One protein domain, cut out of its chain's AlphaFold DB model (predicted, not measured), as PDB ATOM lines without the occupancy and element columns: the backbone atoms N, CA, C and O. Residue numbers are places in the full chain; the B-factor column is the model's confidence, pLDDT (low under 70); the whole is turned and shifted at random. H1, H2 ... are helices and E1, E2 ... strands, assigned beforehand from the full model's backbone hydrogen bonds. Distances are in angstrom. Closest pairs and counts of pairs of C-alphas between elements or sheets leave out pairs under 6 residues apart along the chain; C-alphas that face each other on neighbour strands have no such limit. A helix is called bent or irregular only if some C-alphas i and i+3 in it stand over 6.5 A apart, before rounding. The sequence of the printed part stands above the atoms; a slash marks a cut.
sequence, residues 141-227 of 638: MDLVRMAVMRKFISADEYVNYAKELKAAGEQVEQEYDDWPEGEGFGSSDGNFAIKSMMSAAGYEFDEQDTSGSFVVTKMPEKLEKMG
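What this domain is: This is residues 141 to 227 of the 638 residues of an uncharacterized protein of Rickettsiales bacterium (UniProt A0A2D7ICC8). Three helices cross one another in a small cluster, with the long, kinked H2 touched by H1 and H3, which also touch each other. From one end of this body, residues 177 to 187 stick out as a free loop, while short H4 packs on residues 157 to 161 of H2; between H3 and H4 the chain makes a long loop, and E1 pairs back on residues 204 to 205 of it. The printed part has 87 residues with four named helices and one named strand, in the order H1, H2, H3, E1, H4, and its class is mostly helix. It is compact, with a radius of gyration of the C-alphas of 13.1 A, yet elongated, spanning 44 by 28 by 19 A.

Where its parts are: H2, the longest helix, holds residues 155 to 176 and is 25.4 A long, from C-alpha 155 at (8.652, 39.844, 54.495) to C-alpha 176 at (18.134, 37.971, 31.003). It is irregular, with C-alphas 160 and 163 8.3 A apart and a kink of 86 degrees near residue 162. H1 is residues 141 to 149, 12.4 A, and begins at (19.092, 40.219, 44.828). H3 is residues 187 to 200, 20.5 A. E1 is residues 216 to 218, 5.8 A, and H4 is residues 221 to 224, 4.9 A, ending at (3.304, 25.775, 53.426).

How they stand to each other: H2 is the hub and touches the three other helices. H1 touches H2 at a steep tilt of 49 degrees, opposite ways, with the closest C-alphas, those of Met 141 and Lys 166, 6.0 A apart. H3 touches residues 165 to 172 of H2 alone, about perpendicular at 74 degrees; the closest C-alphas are those of Ala 168 and Met 197, 5.3 A apart. H3 touches H1 with residues 193 to 197 alone, only just about perpendicular at 73 degrees, and the closest C-alphas, those of Ala 147 and Ile 194, are 6.0 A apart. H4 touches residues 157 to 161 of H2 alone, with the closest C-alphas, those of Glu 157 and Leu 223, 7.0 A apart, and it is apart from H1 and H3. E1 is apart from the four helices and pairs with no named strand, but residues 204 to 205 pair with it, antiparallel. Every O i to N i+4 pair is within hydrogen-bond range in H1, 16 of 18 are in H2 and 9 of 10 in H3, and H4 is too short for such a pair.

The domain as a whole: The two C-alphas farthest apart, those of Gly 182 and Lys 225, are 44.3 A apart. Without residues 177 to 187, which stand free and of which 187 belongs to H3, the body spans 30 by 27 by 20 A. The printed part has no cut. The link from H3 to E1, residues 201 to 215, is long; the link from H2 to H3 is short, and those from H1 to H2 and from E1 to H4 are tight. The mean pLDDT of the printed part is 72.5, and 27 residues are under 70, among them residues 173 to 190 and 209 to 213.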
ATOM      1  N   MET A 141      19.555  39.708  43.529       71.25
ATOM      2  CA  MET A 141      19.092  40.219  44.828       71.25
ATOM      3  C   MET A 141      18.221  41.473  44.721       71.25
ATOM      4  O   MET A 141      17.347  41.684  45.566       71.25
ATOM      5  N   ASP A 142      18.443  42.308  43.715       65.31
ATOM      6  CA  ASP A 142      17.601  43.471  43.453       65.31
ATOM      7  C   ASP A 142      16.238  43.046  42.904       65.31
ATOM      8  O   ASP A 142      15.224  43.636  43.282       65.31
ATOM      9  N   LEU A 143      16.179  41.941  42.153       72.12
ATOM     10  CA  LEU A 143      14.925  41.305  41.747       72.12
ATOM     11  C   LEU A 143      14.130  40.766  42.952       72.12
ATOM     12  O   LEU A 143      12.928  41.019  43.066       72.12
ATOM     13  N   VAL A 144      14.802  40.129  43.922       74.94
ATOM     14  CA  VAL A 144      14.170  39.687  45.182       74.94
ATOM     15  C   VAL A 144      13.653  40.878  45.998       74.94
ATOM     16  O   VAL A 144      12.525  40.852  46.494       74.94
ATOM     17  N   ARG A 145      14.435  41.962  46.112       69.25
ATOM     18  CA  ARG A 145      13.987  43.205  46.774       69.25
ATOM     19  C   ARG A 145      12.781  43.808  46.067       69.25
ATOM     20  O   ARG A 145      11.848  44.267  46.725       69.25
ATOM     21  N   MET A 146      12.781  43.790  44.740       69.19
ATOM     22  CA  MET A 146      11.674  44.287  43.934       69.19
ATOM     23  C   MET A 146      10.401  43.466  44.166       69.19
ATOM     24  O   MET A 146       9.328  44.052  44.292       69.19
ATOM     25  N   ALA A 147      10.514  42.143  44.306       77.06
ATOM     26  CA  ALA A 147       9.391  41.265  44.626       77.06
ATOM     27  C   ALA A 147       8.762  41.583  45.997       77.06
ATOM     28  O   ALA A 147       7.535  41.616  46.109       77.06
ATOM     29  N   VAL A 148       9.575  41.896  47.015       76.62
ATOM     30  CA  VAL A 148       9.079  42.366  48.326       76.62
ATOM     31  C   VAL A 148       8.386  43.724  48.187       76.62
ATOM     32  O   VAL A 148       7.246  43.895  48.615       76.62
ATOM     33  N   MET A 149       9.035  44.694  47.532       67.12
ATOM     34  CA  MET A 149       8.508  46.060  47.383       67.12
ATOM     35  C   MET A 149       7.205  46.108  46.573       67.12
ATOM     36  O   MET A 149       6.319  46.907  46.865       67.12
ATOM     37  N   ARG A 150       7.066  45.236  45.567       73.19
ATOM     38  CA  ARG A 150       5.859  45.112  44.734       73.19
ATOM     39  C   ARG A 150       4.819  44.145  45.315       73.19
ATOM     40  O   ARG A 150       3.851  43.821  44.626       73.19
ATOM     41  N   LYS A 151       4.994  43.685  46.561       78.88
ATOM     42  CA  LYS A 151       4.068  42.777  47.262       78.88
ATOM     43  C   LYS A 151       3.783  41.473  46.492       78.88
ATOM     44  O   LYS A 151       2.644  41.020  46.414       78.88
ATOM     45  N   PHE A 152       4.793  40.903  45.841       77.69
ATOM     46  CA  PHE A 152       4.726  39.552  45.263       77.69
ATOM     47  C   PHE A 152       5.066  38.477  46.300       77.69
ATOM     48  O   PHE A 152       4.503  37.387  46.275       77.69
ATOM     49  N   ILE A 153       5.952  38.821  47.233       80.69
ATOM     50  CA  ILE A 153       6.321  38.014  48.395       80.69
ATOM     51  C   ILE A 153       6.258  38.890  49.647       80.69
ATOM     52  O   ILE A 153       6.580  40.080  49.608       80.69
ATOM     53  N   SER A 154       5.829  38.312  50.759       78.38
ATOM     54  CA  SER A 154       5.831  38.961  52.068       78.38
ATOM     55  C   SER A 154       7.234  38.987  52.689       78.38
ATOM     56  O   SER A 154       8.149  38.266  52.276       78.38
ATOM     57  N   ALA A 155       7.412  39.815  53.722       71.31
ATOM     58  CA  ALA A 155       8.652  39.844  54.495       71.31
ATOM     59  C   ALA A 155       8.938  38.490  55.174       71.31
ATOM     60  O   ALA A 155      10.095  38.073  55.236       71.31
ATOM     61  N   ASP A 156       7.896  37.781  55.618       73.31
ATOM     62  CA  ASP A 156       8.019  36.465  56.250       73.31
ATOM     63  C   ASP A 156       8.452  35.387  55.250       73.31
ATOM     64  O   ASP A 156       9.306  34.555  55.570       73.31
ATOM     65  N   GLU A 157       7.939  35.433  54.017       78.50
ATOM     66  CA  GLU A 157       8.403  34.567  52.927       78.50
ATOM     67  C   GLU A 157       9.869  34.843  52.586       78.50
ATOM     68  O   GLU A 157      10.663  33.908  52.475       78.50
ATOM     69  N   TYR A 158      10.260  36.118  52.495       78.44
ATOM     70  CA  TYR A 158      11.651  36.496  52.262       78.44
ATOM     71  C   TYR A 158      12.573  35.972  53.369       78.44
ATOM     72  O   TYR A 158      13.581  35.347  53.073       78.44
ATOM     73  N   VAL A 159      12.240  36.148  54.649       75.69
ATOM     74  CA  VAL A 159      13.115  35.710  55.753       75.69
ATOM     75  C   VAL A 159      13.296  34.188  55.781       75.69
ATOM     76  O   VAL A 159      14.407  33.710  56.013       75.69
ATOM     77  N   ASN A 160      12.231  33.426  55.525       76.81
ATOM     78  CA  ASN A 160      12.245  31.967  55.661       76.81
ATOM     79  C   ASN A 160      12.657  31.223  54.375       76.81
ATOM     80  O   ASN A 160      12.991  30.031  54.427       76.81
ATOM     81  N   TYR A 161      12.676  31.922  53.233       87.75
ATOM     82  CA  TYR A 161      12.951  31.358  51.906       87.75
ATOM     83  C   TYR A 161      13.946  32.190  51.069       87.75
ATOM     84  O   TYR A 161      14.077  32.001  49.861       87.75
ATOM     85  N   ALA A 162      14.686  33.112  51.702       76.38
ATOM     86  CA  ALA A 162      15.643  34.013  51.044       76.38
ATOM     87  C   ALA A 162      16.734  33.288  50.254       76.38
ATOM     88  O   ALA A 162      17.184  33.801  49.235       76.38
ATOM     89  N   LYS A 163      17.205  32.130  50.729       83.75
ATOM     90  CA  LYS A 163      18.299  31.406  50.071       83.75
ATOM     91  C   LYS A 163      17.845  30.863  48.718       83.75
ATOM     92  O   LYS A 163      18.571  30.982  47.738       83.75
ATOM     93  N   GLU A 164      16.650  30.292  48.685       88.94
ATOM     94  CA  GLU A 164      16.013  29.747  47.494       88.94
ATOM     95  C   GLU A 164      15.603  30.865  46.524       88.94
ATOM     96  O   GLU A 164      15.896  30.775  45.336       88.94
ATOM     97  N   LEU A 165      15.042  31.968  47.034       83.69
ATOM     98  CA  LEU A 165      14.722  33.159  46.235       83.69
ATOM     99  C   LEU A 165      15.967  33.813  45.629       83.69
ATOM    100  O   LEU A 165      15.938  34.240  44.481       83.69
ATOM    101  N   LYS A 166      17.070  33.873  46.381       81.19
ATOM    102  CA  LYS A 166      18.344  34.399  45.889       81.19
ATOM    103  C   LYS A 166      18.913  33.529  44.770       81.19
ATOM    104  O   LYS A 166      19.291  34.070  43.740       81.19
ATOM    105  N   ALA A 167      18.944  32.210  44.956       84.25
ATOM    106  CA  ALA A 167      19.423  31.287  43.927       84.25
ATOM    107  C   ALA A 167      18.574  31.375  42.647       84.25
ATOM    108  O   ALA A 167      19.114  31.388  41.547       84.25
ATOM    109  N   ALA A 168      17.253  31.508  42.794       85.69
ATOM    110  CA  ALA A 168      16.348  31.726  41.671       85.69
ATOM    111  C   ALA A 168      16.570  33.088  40.987       85.69
ATOM    112  O   ALA A 168      16.523  33.176  39.766       85.69
ATOM    113  N   GLY A 169      16.843  34.145  41.758       77.00
ATOM    114  CA  GLY A 169      17.174  35.467  41.223       77.00
ATOM    115  C   GLY A 169      18.473  35.465  40.421       77.00
ATOM    116  O   GLY A 169      18.511  36.046  39.344       77.00
ATOM    117  N   GLU A 170      19.505  34.771  40.908       77.75
ATOM    118  CA  GLU A 170      20.785  34.594  40.204       77.75
ATOM    119  C   GLU A 170      20.627  33.766  38.914       77.75
ATOM    120  O   GLU A 170      21.318  34.017  37.930       77.75
ATOM    121  N   GLN A 171      19.703  32.799  38.886       78.31
ATOM    122  CA  GLN A 171      19.383  32.046  37.669       78.31
ATOM    123  C   GLN A 171      18.679  32.925  36.627       78.31
ATOM    124  O   GLN A 171      19.035  32.897  35.452       78.31
ATOM    125  N   VAL A 172      17.697  33.721  37.054       72.50
ATOM    126  CA  VAL A 172      16.963  34.631  36.162       72.50
ATOM    127  C   VAL A 172      17.862  35.754  35.648       72.50
ATOM    128  O   VAL A 172      17.731  36.151  34.500       72.50
ATOM    129  N   GLU A 173      18.807  36.236  36.450       65.12
ATOM    130  CA  GLU A 173      19.841  37.181  36.007       65.12
ATOM    131  C   GLU A 173      20.588  36.652  34.772       65.12
ATOM    132  O   GLU A 173      20.602  37.318  33.742       65.12
ATOM    133  N   GLN A 174      21.057  35.399  34.812       65.12
ATOM    134  CA  GLN A 174      21.753  34.766  33.681       65.12
ATOM    135  C   GLN A 174      20.863  34.559  32.446       65.12
ATOM    136  O   GLN A 174      21.357  34.594  31.323       65.12
ATOM    137  N   GLU A 175      19.559  34.333  32.624       61.69
ATOM    138  CA  GLU A 175      18.610  34.167  31.510       61.69
ATOM    139  C   GLU A 175      18.269  35.499  30.816       61.69
ATOM    140  O   GLU A 175      17.886  35.504  29.645       61.69
ATOM    141  N   TYR A 176      18.408  36.626  31.521       56.62
ATOM    142  CA  TYR A 176      18.134  37.971  31.003       56.62
ATOM    143  C   TYR A 176      19.401  38.753  30.606       56.62
ATOM    144  O   TYR A 176      19.270  39.820  30.004       56.62
ATOM    145  N   ASP A 177      20.599  38.221  30.873       51.06
ATOM    146  CA  ASP A 177      21.886  38.764  30.401       51.06
ATOM    147  C   ASP A 177      22.028  38.722  28.862       51.06
ATOM    148  O   ASP A 177      22.749  39.534  28.286       51.06
ATOM    149  N   ASP A 178      21.290  37.836  28.180       45.28
ATOM    150  CA  ASP A 178      21.294  37.679  26.714       45.28
ATOM    151  C   ASP A 178      20.169  38.474  26.000       45.28
ATOM    152  O   ASP A 178      19.858  38.228  24.827       45.28
ATOM    153  N   TRP A 179      19.511  39.422  26.684       45.88
ATOM    154  CA  TRP A 179      18.398  40.189  26.110       45.88
ATOM    155  C   TRP A 179      18.885  41.154  25.007       45.88
ATOM    156  O   TRP A 179      19.832  41.910  25.228       45.88
ATOM    157  N   PRO A 180      18.258  41.179  23.813       40.19
ATOM    158  CA  PRO A 180      18.774  41.927  22.669       40.19
ATOM    159  C   PRO A 180      18.899  43.431  22.948       40.19
ATOM    160  O   PRO A 180      17.941  44.101  23.343       40.19
ATOM    161  N   GLU A 181      20.093  43.971  22.689       39.00
ATOM    162  CA  GLU A 181      20.388  45.401  22.797       39.00
ATOM    163  C   GLU A 181      19.430  46.220  21.908       39.00
ATOM    164  O   GLU A 181      19.461  46.121  20.680       39.00
ATOM    165  N   GLY A 182      18.594  47.069  22.519       40.59
ATOM    166  CA  GLY A 182      17.812  48.088  21.802       40.59
ATOM    167  C   GLY A 182      16.296  48.072  22.006       40.59
ATOM    168  O   GLY A 182      15.637  49.008  21.547       40.59
ATOM    169  N   GLU A 183      15.730  47.097  22.722       41.16
ATOM    170  CA  GLU A 183      14.318  47.124  23.131       41.16
ATOM    171  C   GLU A 183      14.197  47.564  24.598       41.16
ATOM    172  O   GLU A 183      14.731  46.935  25.507       41.16
ATOM    173  N   GLY A 184      13.556  48.710  24.842       40.94
ATOM    174  CA  GLY A 184      13.443  49.282  26.185       40.94
ATOM    175  C   GLY A 184      12.580  48.429  27.121       40.94
ATOM    176  O   GLY A 184      11.440  48.119  26.788       40.94
ATOM    177  N   PHE A 185      13.105  48.129  28.311       41.41
ATOM    178  CA  PHE A 185      12.434  47.369  29.371       41.41
ATOM    179  C   PHE A 185      11.340  48.203  30.068       41.41
ATOM    180  O   PHE A 185      11.610  49.248  30.669       41.41
ATOM    181  N   GLY A 186      10.087  47.762  29.972       44.56
ATOM    182  CA  GLY A 186       8.913  48.379  30.586       44.56
ATOM    183  C   GLY A 186       8.664  47.940  32.035       44.56
ATOM    184  O   GLY A 186       9.232  46.978  32.548       44.56
ATOM    185  N   SER A 187       7.753  48.629  32.733       44.03
ATOM    186  CA  SER A 187       7.345  48.263  34.103       44.03
ATOM    187  C   SER A 187       6.678  46.882  34.190       44.03
ATOM    188  O   SER A 187       6.783  46.227  35.234       44.03
ATOM    189  N   SER A 188       6.032  46.451  33.098       52.88
ATOM    190  CA  SER A 188       5.480  45.110  32.884       52.88
ATOM    191  C   SER A 188       6.557  44.036  32.957       52.88
ATOM    192  O   SER A 188       6.360  43.018  33.616       52.88
ATOM    193  N   ASP A 189       7.717  44.300  32.365       58.94
ATOM    194  CA  ASP A 189       8.772  43.307  32.153       58.94
ATOM    195  C   ASP A 189       9.457  42.953  33.478       58.94
ATOM    196  O   ASP A 189       9.795  41.799  33.727       58.94
ATOM    197  N   GLY A 190       9.509  43.909  34.415       63.19
ATOM    198  CA  GLY A 190       9.933  43.662  35.795       63.19
ATOM    199  C   GLY A 190       8.987  42.742  36.575       63.19
ATOM    200  O   GLY A 190       9.442  41.952  37.395       63.19
ATOM    201  N   ASN A 191       7.675  42.789  36.316       71.00
ATOM    202  CA  ASN A 191       6.748  41.851  36.959       71.00
ATOM    203  C   ASN A 191       6.873  40.440  36.364       71.00
ATOM    204  O   ASN A 191       6.753  39.466  37.103       71.00
ATOM    205  N   PHE A 192       7.149  40.327  35.061       75.50
ATOM    206  CA  PHE A 192       7.445  39.040  34.428       75.50
ATOM    207  C   PHE A 192       8.762  38.448  34.937       75.50
ATOM    208  O   PHE A 192       8.780  37.269  35.266       75.50
ATOM    209  N   ALA A 193       9.811  39.254  35.117       75.06
ATOM    210  CA  ALA A 193      11.062  38.799  35.726       75.06
ATOM    211  C   ALA A 193      10.853  38.308  37.175       75.06
ATOM    212  O   ALA A 193      11.350  37.247  37.551       75.06
ATOM    213  N   ILE A 194      10.043  39.016  37.977       80.25
ATOM    214  CA  ILE A 194       9.663  38.565  39.328       80.25
ATOM    215  C   ILE A 194       8.882  37.245  39.267       80.25
ATOM    216  O   ILE A 194       9.150  36.347  40.065       80.25
ATOM    217  N   LYS A 195       7.949  37.098  38.317       84.88
ATOM    218  CA  LYS A 195       7.217  35.844  38.099       84.88
ATOM    219  C   LYS A 195       8.174  34.708  37.742       84.88
ATOM    220  O   LYS A 195       8.089  33.657  38.363       84.88
ATOM    221  N   SER A 196       9.096  34.915  36.801       82.00
ATOM    222  CA  SER A 196      10.101  33.920  36.401       82.00
ATOM    223  C   SER A 196      10.962  33.489  37.588       82.00
ATOM    224  O   SER A 196      11.134  32.294  37.819       82.00
ATOM    225  N   MET A 197      11.404  34.442  38.412       89.12
ATOM    226  CA  MET A 197      12.164  34.164  39.634       89.12
ATOM    227  C   MET A 197      11.343  33.356  40.641       89.12
ATOM    228  O   MET A 197      11.828  32.377  41.200       89.12
ATOM    229  N   MET A 198      10.089  33.733  40.884       89.12
ATOM    230  CA  MET A 198       9.218  32.992  41.794       89.12
ATOM    231  C   MET A 198       8.909  31.585  41.269       89.12
ATOM    232  O   MET A 198       8.939  30.632  42.044       89.12
ATOM    233  N   SER A 199       8.697  31.419  39.964       88.44
ATOM    234  CA  SER A 199       8.535  30.102  39.343       88.44
ATOM    235  C   SER A 199       9.777  29.232  39.547       88.44
ATOM    236  O   SER A 199       9.660  28.092  39.990       88.44
ATOM    237  N   ALA A 200      10.976  29.785  39.323       87.12
ATOM    238  CA  ALA A 200      12.242  29.095  39.583       87.12
ATOM    239  C   ALA A 200      12.436  28.758  41.077       87.12
ATOM    240  O   ALA A 200      13.013  27.725  41.416       87.12
ATOM    241  N   ALA A 201      11.889  29.574  41.981       87.31
ATOM    242  CA  ALA A 201      11.878  29.313  43.420       87.31
ATOM    243  C   ALA A 201      10.813  28.278  43.861       87.31
ATOM    244  O   ALA A 201      10.785  27.900  45.038       87.31
ATOM    245  N   GLY A 202       9.958  27.799  42.949       87.50
ATOM    246  CA  GLY A 202       8.969  26.743  43.198       87.50
ATOM    247  C   GLY A 202       7.542  27.224  43.481       87.50
ATOM    248  O   GLY A 202       6.765  26.472  44.069       87.50
ATOM    249  N   TYR A 203       7.195  28.458  43.108       90.44
ATOM    250  CA  TYR A 203       5.809  28.940  43.111       90.44
ATOM    251  C   TYR A 203       5.120  28.566  41.792       90.44
ATOM    252  O   TYR A 203       5.728  28.649  40.727       90.44
ATOM    253  N   GLU A 204       3.840  28.205  41.842       86.88
ATOM    254  CA  GLU A 204       3.012  28.017  40.645       86.88
ATOM    255  C   GLU A 204       1.991  29.155  40.549       86.88
ATOM    256  O   GLU A 204       1.471  29.644  41.559       86.88
ATOM    257  N   PHE A 205       1.716  29.588  39.320       86.75
ATOM    258  CA  PHE A 205       0.820  30.700  39.019       86.75
ATOM    259  C   PHE A 205      -0.373  30.228  38.194       86.75
ATOM    260  O   PHE A 205      -0.288  29.249  37.455       86.75
ATOM    261  N   ASP A 206      -1.475  30.962  38.283       81.88
ATOM    262  CA  ASP A 206      -2.644  30.739  37.443       81.88
ATOM    263  C   ASP A 206      -2.341  31.121  35.985       81.88
ATOM    264  O   ASP A 206      -2.103  32.286  35.664       81.88
ATOM    265  N   GLU A 207      -2.343  30.136  35.086       74.75
ATOM    266  CA  GLU A 207      -2.099  30.345  33.653       74.75
ATOM    267  C   GLU A 207      -3.255  31.069  32.946       74.75
ATOM    268  O   GLU A 207      -3.066  31.613  31.858       74.75
ATOM    269  N   GLN A 208      -4.444  31.105  33.557       71.75
ATOM    270  CA  GLN A 208      -5.614  31.809  33.022       71.75
ATOM    271  C   GLN A 208      -5.683  33.273  33.487       71.75
ATOM    272  O   GLN A 208      -6.568  34.015  33.052       71.75
ATOM    273  N   ASP A 209      -4.755  33.706  34.346       67.31
ATOM    274  CA  ASP A 209      -4.697  35.078  34.835       67.31
ATOM    275  C   ASP A 209      -4.178  36.040  33.755       67.31
ATOM    276  O   ASP A 209      -2.993  36.089  33.424       67.31
ATOM    277  N   THR A 210      -5.091  36.855  33.230       59.28
ATOM    278  CA  THR A 210      -4.799  37.922  32.262       59.28
ATOM    279  C   THR A 210      -4.656  39.299  32.915       59.28
ATOM    280  O   THR A 210      -4.409  40.285  32.225       59.28
ATOM    281  N   SER A 211      -4.787  39.394  34.244       58.44
ATOM    282  CA  SER A 211      -4.836  40.670  34.970       58.44
ATOM    283  C   SER A 211      -3.463  41.315  35.202       58.44
ATOM    284  O   SER A 211      -3.392  42.428  35.720       58.44
ATOM    285  N   GLY A 212      -2.366  40.620  34.872       59.62
ATOM    286  CA  GLY A 212      -0.999  41.053  35.203       59.62
ATOM    287  C   GLY A 212      -0.691  41.031  36.708       59.62
ATOM    288  O   GLY A 212       0.385  41.471  37.122       59.62
ATOM    289  N   SER A 213      -1.625  40.525  37.525       64.62
ATOM    290  CA  SER A 213      -1.500  40.408  38.981       64.62
ATOM    291  C   SER A 213      -0.826  39.102  39.408       64.62
ATOM    292  O   SER A 213      -0.431  38.997  40.565       64.62
ATOM    293  N   PHE A 214      -0.636  38.149  38.493       77.94
ATOM    294  CA  PHE A 214       0.066  36.880  38.694       77.94
ATOM    295  C   PHE A 214      -0.376  36.174  39.976       77.94
ATOM    296  O   PHE A 214       0.374  36.063  40.947       77.94
ATOM    297  N   VAL A 215      -1.630  35.726  39.964       80.81
ATOM    298  CA  VAL A 215      -2.239  34.975  41.066       80.81
ATOM    299  C   VAL A 215      -1.453  33.684  41.318       80.81
ATOM    300  O   VAL A 215      -1.221  32.904  40.395       80.81
ATOM    301  N   VAL A 216      -1.058  33.456  42.572       84.56
ATOM    302  CA  VAL A 216      -0.321  32.259  43.001       84.56
ATOM    303  C   VAL A 216      -1.318  31.137  43.292       84.56
ATOM    304  O   VAL A 216      -2.243  31.305  44.088       84.56
ATOM    305  N   THR A 217      -1.140  29.983  42.655       84.31
ATOM    306  CA  THR A 217      -1.982  28.789  42.849       84.31
ATOM    307  C   THR A 217      -1.372  27.811  43.840       84.31
ATOM    308  O   THR A 217      -2.107  27.139  44.562       84.31
ATOM    309  N   LYS A 218      -0.040  27.759  43.916       85.81
ATOM    310  CA  LYS A 218       0.700  26.879  44.822       85.81
ATOM    311  C   LYS A 218       1.996  27.545  45.245       85.81
ATOM    312  O   LYS A 218       2.642  28.223  44.445       85.81
ATOM    313  N   MET A 219       2.386  27.338  46.493       87.00
ATOM    314  CA  MET A 219       3.624  27.883  47.031       87.00
ATOM    315  C   MET A 219       4.598  26.751  47.401       87.00
ATOM    316  O   MET A 219       4.206  25.584  47.461       87.00
ATOM    317  N   PRO A 220       5.878  27.058  47.656       87.38
ATOM    318  CA  PRO A 220       6.847  26.042  48.038       87.38
ATOM    319  C   PRO A 220       6.454  25.313  49.331       87.38
ATOM    320  O   PRO A 220       6.154  25.953  50.342       87.38
ATOM    321  N   GLU A 221       6.568  23.979  49.353       83.88
ATOM    322  CA  GLU A 221       6.184  23.145  50.508       83.88
ATOM    323  C   GLU A 221       6.834  23.583  51.830       83.88
ATOM    324  O   GLU A 221       6.275  23.386  52.909       83.88
ATOM    325  N   LYS A 222       8.053  24.135  51.764       83.75
ATOM    326  CA  LYS A 222       8.783  24.624  52.940       83.75
ATOM    327  C   LYS A 222       8.037  25.770  53.626       83.75
ATOM    328  O   LYS A 222       8.023  25.817  54.850       83.75
ATOM    329  N   LEU A 223       7.415  26.654  52.850       83.19
ATOM    330  CA  LEU A 223       6.618  27.765  53.358       83.19
ATOM    331  C   LEU A 223       5.219  27.300  53.789       83.19
ATOM    332  O   LEU A 223       4.767  27.694  54.864       83.19
ATOM    333  N   GLU A 224       4.597  26.376  53.044       80.00
ATOM    334  CA  GLU A 224       3.304  25.775  53.426       80.00
ATOM    335  C   GLU A 224       3.382  25.071  54.787       80.00
ATOM    336  O   GLU A 224       2.534  25.278  55.654       80.00
ATOM    337  N   LYS A 225       4.444  24.286  55.021       82.50
ATOM    338  CA  LYS A 225       4.686  23.590  56.299       82.50
ATOM    339  C   LYS A 225       4.900  24.549  57.473       82.50
ATOM    340  O   LYS A 225       4.682  24.156  58.615       82.50
ATOM    341  N   MET A 226       5.320  25.786  57.207       74.00
ATOM    342  CA  MET A 226       5.474  26.839  58.217       74.00
ATOM    343  C   MET A 226       4.176  27.626  58.459       74.00
ATOM    344  O   MET A 226       4.159  28.506  59.316       74.00
ATOM    345  N   GLY A 227       3.093  27.319  57.737       77.00
ATOM    346  CA  GLY A 227       1.815  28.027  57.847       77.00
ATOM    347  C   GLY A 227       1.839  29.443  57.265       77.00
ATOM    348  O   GLY A 227       0.918  30.218  57.516       77.00
TER     349      GLY A 227